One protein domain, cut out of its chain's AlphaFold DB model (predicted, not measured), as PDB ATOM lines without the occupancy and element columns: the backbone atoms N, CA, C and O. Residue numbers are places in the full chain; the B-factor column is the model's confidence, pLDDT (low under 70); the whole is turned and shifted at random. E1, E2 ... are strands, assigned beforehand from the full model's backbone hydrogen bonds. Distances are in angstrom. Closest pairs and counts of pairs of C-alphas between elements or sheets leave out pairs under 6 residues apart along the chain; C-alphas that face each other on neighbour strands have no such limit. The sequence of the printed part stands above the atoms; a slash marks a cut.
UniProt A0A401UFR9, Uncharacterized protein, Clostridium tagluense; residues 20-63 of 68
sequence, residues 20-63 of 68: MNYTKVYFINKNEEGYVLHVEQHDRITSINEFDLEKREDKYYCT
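This is residues 20 to 63 of the 68 residues of an uncharacterized protein of Clostridium tagluense (UniProt A0A401UFR9). Picture a long, narrow three-stranded sheet, E1, E2 and E3, that makes the longest axis, and a small two-stranded hairpin, E4 and E5, set off from it, with its strands running crosswise to those of the sheet. The two parts are joined by residues 50 to 52 and otherwise keep largely clear of each other. The printed part has 44 residues with no named helix and five named strands, E1 to E5 in order along the chain; the class is all strand. The larger sheet has the order E1 - E2 - E3 and the smaller one E4 - E5, both antiparallel throughout. The whole is only just loose, close to compact, with a radius of gyration of the C-alphas of 11.4 A and spans of 34 by 25 by 14 A.

Find C-alpha 20 at (232.589, 167.691, 126.875); from there E1, residues 20 to 27, runs 20.7 A and bends by 52 degrees at residue 24. Go on to E2, residues 32 to 41, the longest strand at 28.2 A. Next look at E3, residues 44 to 49, which covers 17.0 A. At C-alpha 53, (223.086, 179.866, 130.464), you reach E4, residues 53 to 56. E5, residues 59 to 62, ends at C-alpha 62, (220.401, 176.229, 131.115).

Begin with the larger sheet, where E1, E2 and E3 form a meander, each strand the antiparallel neighbour of the one before. E1 and E2 are a hairpin with 153 degrees between their directions; check N 23 and O 36, 2.8 A apart and within hydrogen-bond range, and the C-alphas of Tyr 26 and Glu 33, which face each other at 4.2 A. E2 and E3 are a hairpin at 162 degrees, with N 37 and O 48 within hydrogen-bond range at 2.8 A. E1 and E3 are the edge strands, and E2 is the inner one. Move on to E4 and E5, a hairpin at 143 degrees, where N 54 and O 61 are within hydrogen-bond range at 2.8 A. E3 and E4 meet only through their link. E4 and E5 are each apart from E1 and E2, and E5 is only just apart from E3, the closest C-alphas being 8.3 A from each other.

Look for the two C-alphas farthest apart at Asn 31 and His 42, 33.9 A from each other. The printed part runs from 20 to 63 with no cut, and the four links between the strands are tight. In the B-factor column of this model the mean pLDDT of the printed part is 93.0, and no printed residue is under 70.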
ATOM      1  N   MET A  20     231.562 168.544 127.469       95.62
ATOM      2  CA  MET A  20     232.589 167.691 126.875       95.62
ATOM      3  C   MET A  20     233.554 168.479 126.001       95.62
ATOM      4  O   MET A  20     234.742 168.173 125.932       95.62
ATOM      5  N   ASN A  21     233.046 169.496 125.309       95.06
ATOM      6  CA  ASN A  21     233.849 170.343 124.441       95.06
ATOM      7  C   ASN A  21     233.190 171.716 124.281       95.06
ATOM      8  O   ASN A  21     232.011 171.897 124.587       95.06
ATOM      9  N   TYR A  22     233.929 172.692 123.773       95.44
ATOM     10  CA  TYR A  22     233.397 174.007 123.456       95.44
ATOM     11  C   TYR A  22     234.089 174.590 122.229       95.44
ATOM     12  O   TYR A  22     235.275 174.370 121.992       95.44
ATOM     13  N   THR A  23     233.345 175.385 121.471       95.50
ATOM     14  CA  THR A  23     233.854 176.096 120.300       95.50
ATOM     15  C   THR A  23     233.533 177.571 120.445       95.50
ATOM     16  O   THR A  23     232.389 177.938 120.713       95.50
ATOM     17  N   LYS A  24     234.535 178.435 120.262       95.12
ATOM     18  CA  LYS A  24     234.316 179.881 120.200       95.12
ATOM     19  C   LYS A  24     233.800 180.253 118.808       95.12
ATOM     20  O   LYS A  24     234.429 179.900 117.815       95.12
ATOM     21  N   VAL A  25     232.673 180.951 118.733       94.94
ATOM     22  CA  VAL A  25     232.027 181.365 117.479       94.94
ATOM     23  C   VAL A  25     231.528 182.805 117.572       94.94
ATOM     24  O   VAL A  25     231.325 183.334 118.662       94.94
ATOM     25  N   TYR A  26     231.302 183.443 116.425       95.00
ATOM     26  CA  TYR A  26     230.669 184.758 116.355       95.00
ATOM     27  C   TYR A  26     229.157 184.617 116.148       95.00
ATOM     28  O   TYR A  26     228.706 184.071 115.139       95.00
ATOM     29  N   PHE A  27     228.359 185.109 117.093       92.94
ATOM     30  CA  PHE A  27     226.903 185.039 117.038       92.94
ATOM     31  C   PHE A  27     226.340 186.270 116.332       92.94
ATOM     32  O   PHE A  27     226.115 187.305 116.957       92.94
ATOM     33  N   ILE A  28     226.035 186.141 115.036       92.62
ATOM     34  CA  ILE A  28     225.526 187.240 114.190       92.62
ATOM     35  C   ILE A  28     224.317 187.944 114.832       92.62
ATOM     36  O   ILE A  28     224.285 189.167 114.909       92.62
ATOM     37  N   ASN A  29     223.363 187.184 115.382       91.75
ATOM     38  CA  ASN A  29     222.145 187.734 115.999       91.75
ATOM     39  C   ASN A  29     222.401 188.532 117.290       91.75
ATOM     40  O   ASN A  29     221.530 189.278 117.731       91.75
ATOM     41  N   LYS A  30     223.557 188.332 117.929       89.50
ATOM     42  CA  LYS A  30     223.991 189.062 119.129       89.50
ATOM     43  C   LYS A  30     225.070 190.099 118.815       89.50
ATOM     44  O   LYS A  30     225.354 190.930 119.666       89.50
ATOM     45  N   ASN A  31     225.629 190.063 117.602       93.62
ATOM     46  CA  ASN A  31     226.759 190.878 117.175       93.62
ATOM     47  C   ASN A  31     227.965 190.766 118.136       93.62
ATOM     48  O   ASN A  31     228.682 191.740 118.364       93.62
ATOM     49  N   GLU A  32     228.176 189.579 118.714       94.12
ATOM     50  CA  GLU A  32     229.177 189.314 119.757       94.12
ATOM     51  C   GLU A  32     229.802 187.923 119.565       94.12
ATOM     52  O   GLU A  32     229.165 186.999 119.049       94.12
ATOM     53  N   GLU A  33     231.057 187.763 119.982       94.69
ATOM     54  CA  GLU A  33     231.673 186.444 120.116       94.69
ATOM     55  C   GLU A  33     231.119 185.709 121.334       94.69
ATOM     56  O   GLU A  33     230.777 186.314 122.343       94.69
ATOM     57  N   GLY A  34     231.090 184.386 121.269       94.25
ATOM     58  CA  GLY A  34     230.781 183.575 122.427       94.25
ATOM     59  C   GLY A  34     231.120 182.109 122.240       94.25
ATOM     60  O   GLY A  34     231.804 181.735 121.288       94.25
ATOM     61  N   TYR A  35     230.625 181.267 123.135       95.88
ATOM     62  CA  TYR A  35     230.877 179.832 123.126       95.88
ATOM     63  C   TYR A  35     229.625 179.021 122.797       95.88
ATOM     64  O   TYR A  35     228.557 179.223 123.375       95.88
ATOM     65  N   VAL A  36     229.792 178.055 121.900       95.12
ATOM     66  CA  VAL A  36     228.910 176.893 121.774       95.12
ATOM     67  C   VAL A  36     229.508 175.782 122.624       95.12
ATOM     68  O   VAL A  36     230.676 175.434 122.457       95.12
ATOM     69  N   LEU A  37     228.723 175.244 123.547       95.94
ATOM     70  CA  LEU A  37     229.115 174.191 124.471       95.94
ATOM     71  C   LEU A  37     228.502 172.879 123.994       95.94
ATOM     72  O   LEU A  37     227.284 172.789 123.841       95.94
ATOM     73  N   HIS A  38     229.339 171.875 123.770       95.12
ATOM     74  CA  HIS A  38     228.916 170.509 123.497       95.12
ATOM     75  C   HIS A  38     228.759 169.790 124.826       95.12
ATOM     76  O   HIS A  38     229.714 169.682 125.600       95.12
ATOM     77  N   VAL A  39     227.543 169.337 125.088       94.88
ATOM     78  CA  VAL A  39     227.145 168.818 126.386       94.88
ATOM     79  C   VAL A  39     226.632 167.396 126.284       94.88
ATOM     80  O   VAL A  39     225.993 167.041 125.293       94.88
ATOM     81  N   GLU A  40     226.894 166.604 127.315       93.56
ATOM     82  CA  GLU A  40     226.535 165.194 127.387       93.56
ATOM     83  C   GLU A  40     225.722 164.877 128.645       93.56
ATOM     84  O   GLU A  40     225.975 165.403 129.734       93.56
ATOM     85  N   GLN A  41     224.735 163.997 128.481       91.56
ATOM     86  CA  GLN A  41     224.005 163.371 129.574       91.56
ATOM     87  C   GLN A  41     223.498 161.989 129.142       91.56
ATOM     88  O   GLN A  41     222.820 161.878 128.121       91.56
ATOM     89  N   HIS A  42     223.780 160.946 129.930       88.75
ATOM     90  CA  HIS A  42     223.337 159.563 129.669       88.75
ATOM     91  C   HIS A  42     223.593 159.104 128.213       88.75
ATOM     92  O   HIS A  42     222.658 158.701 127.518       88.75
ATOM     93  N   ASP A  43     224.837 159.234 127.738       86.00
ATOM     94  CA  ASP A  43     225.282 158.891 126.372       86.00
ATOM     95  C   ASP A  43     224.597 159.689 125.240       86.00
ATOM     96  O   ASP A  43     224.676 159.332 124.060       86.00
ATOM     97  N   ARG A  44     223.896 160.785 125.565       90.44
ATOM     98  CA  ARG A  44     223.300 161.701 124.584       90.44
ATOM     99  C   ARG A  44     224.079 162.999 124.546       90.44
ATOM    100  O   ARG A  44     224.310 163.613 125.581       90.44
ATOM    101  N   ILE A  45     224.391 163.458 123.338       90.75
ATOM    102  CA  ILE A  45     225.144 164.692 123.106       90.75
ATOM    103  C   ILE A  45     224.229 165.738 122.466       90.75
ATOM    104  O   ILE A  45     223.510 165.451 121.509       90.75
ATOM    105  N   THR A  46     224.278 166.969 122.969       93.62
ATOM    106  CA  THR A  46     223.654 168.137 122.333       93.62
ATOM    107  C   THR A  46     224.579 169.349 122.414       93.62
ATOM    108  O   THR A  46     225.702 169.262 122.905       93.62
ATOM    109  N   SER A  47     224.158 170.482 121.859       93.81
ATOM    110  CA  SER A  47     224.919 171.731 121.905       93.81
ATOM    111  C   SER A  47     224.052 172.885 122.380       93.81
ATOM    112  O   SER A  47     222.869 172.978 122.040       93.81
ATOM    113  N   ILE A  48     224.646 173.779 123.161       94.25
ATOM    114  CA  ILE A  48     223.982 174.976 123.677       94.25
ATOM    115  C   ILE A  48     224.857 176.198 123.495       94.25
ATOM    116  O   ILE A  48     226.080 176.093 123.441       94.25
ATOM    117  N   ASN A  49     224.232 177.366 123.445       92.81
ATOM    118  CA  ASN A  49     224.968 178.616 123.406       92.81
ATOM    119  C   ASN A  49     225.221 179.082 124.838       92.81
ATOM    120  O   ASN A  49     224.367 178.908 125.704       92.81
ATOM    121  N   GLU A  50     226.347 179.741 125.101       92.19
ATOM    122  CA  GLU A  50     226.600 180.309 126.431       92.19
ATOM    123  C   GLU A  50     225.529 181.323 126.860       92.19
ATOM    124  O   GLU A  50     225.284 181.504 128.047       92.19
ATOM    125  N   PHE A  51     224.855 181.952 125.893       92.12
ATOM    126  CA  PHE A  51     223.757 182.886 126.135       92.12
ATOM    127  C   PHE A  51     222.469 182.201 126.604       92.12
ATOM    128  O   PHE A  51     221.564 182.884 127.074       92.12
ATOM    129  N   ASP A  52     222.387 180.873 126.487       92.44
ATOM    130  CA  ASP A  52     221.294 180.074 127.044       92.44
ATOM    131  C   ASP A  52     221.549 179.719 128.521       92.44
ATOM    132  O   ASP A  52     220.694 179.082 129.147       92.44
ATOM    133  N   LEU A  53     222.714 180.096 129.073       93.25
ATOM    134  CA  LEU A  53     223.086 179.866 130.464       93.25
ATOM    135  C   LEU A  53     222.785 181.075 131.348       93.25
ATOM    136  O   LEU A  53     223.103 182.219 131.031       93.25
ATOM    137  N   GLU A  54     222.268 180.783 132.530       93.75
ATOM    138  CA  GLU A  54     222.058 181.726 133.614       93.75
ATOM    139  C   GLU A  54     222.953 181.328 134.792       93.75
ATOM    140  O   GLU A  54     222.952 180.176 135.237       93.75
ATOM    141  N   LYS A  55     223.739 182.278 135.308       91.56
ATOM    142  CA  LYS A  55     224.538 182.050 136.513       91.56
ATOM    143  C   LYS A  55     223.651 182.256 137.740       91.56
ATOM    144  O   LYS A  55     223.180 183.366 137.974       91.56
ATOM    145  N   ARG A  56     223.465 181.205 138.536       91.69
ATOM    146  CA  ARG A  56     222.764 181.255 139.825       91.69
ATOM    147  C   ARG A  56     223.738 180.817 140.909       91.69
ATOM    148  O   ARG A  56     224.190 179.671 140.903       91.69
ATOM    149  N   GLU A  57     224.082 181.747 141.797       87.56
ATOM    150  CA  GLU A  57     225.175 181.589 142.768       87.56
ATOM    151  C   GLU A  57     226.497 181.252 142.050       87.56
ATOM    152  O   GLU A  57     226.984 182.068 141.269       87.56
ATOM    153  N   ASP A  58     227.039 180.049 142.253       88.00
ATOM    154  CA  ASP A  58     228.274 179.551 141.629       88.00
ATOM    155  C   ASP A  58     228.036 178.451 140.581       88.00
ATOM    156  O   ASP A  58     228.971 177.786 140.131       88.00
ATOM    157  N   LYS A  59     226.783 178.255 140.163       92.00
ATOM    158  CA  LYS A  59     226.391 177.243 139.178       92.00
ATOM    159  C   LYS A  59     225.801 177.896 137.933       92.00
ATOM    160  O   LYS A  59     225.209 178.973 137.994       92.00
ATOM    161  N   TYR A  60     225.943 177.215 136.803       94.62
ATOM    162  CA  TYR A  60     225.326 177.614 135.542       94.62
ATOM    163  C   TYR A  60     224.147 176.703 135.238       94.62
ATOM    164  O   TYR A  60     224.294 175.481 135.236       94.62
ATOM    165  N   TYR A  61     222.997 177.313 134.976       94.94
ATOM    166  CA  TYR A  61     221.765 176.629 134.619       94.94
ATOM    167  C   TYR A  61     221.398 176.970 133.186       94.94
ATOM    168  O   TYR A  61     221.428 178.136 132.802       94.94
ATOM    169  N   CYS A  62     221.023 175.976 132.395       93.25
ATOM    170  CA  CYS A  62     220.401 176.229 131.115       93.25
ATOM    171  C   CYS A  62     218.960 176.689 131.333       93.25
ATOM    172  O   CYS A  62     218.204 176.114 132.114       93.25
ATOM    173  N   THR A  63     218.566 177.717 130.594       89.94
ATOM    174  CA  THR A  63     217.211 178.287 130.617       89.94
ATOM    175  C   THR A  63     216.151 177.374 129.987       89.94
ATOM    176  O   THR A  63     214.970 177.713 129.983       89.94
TER     177      THR A  63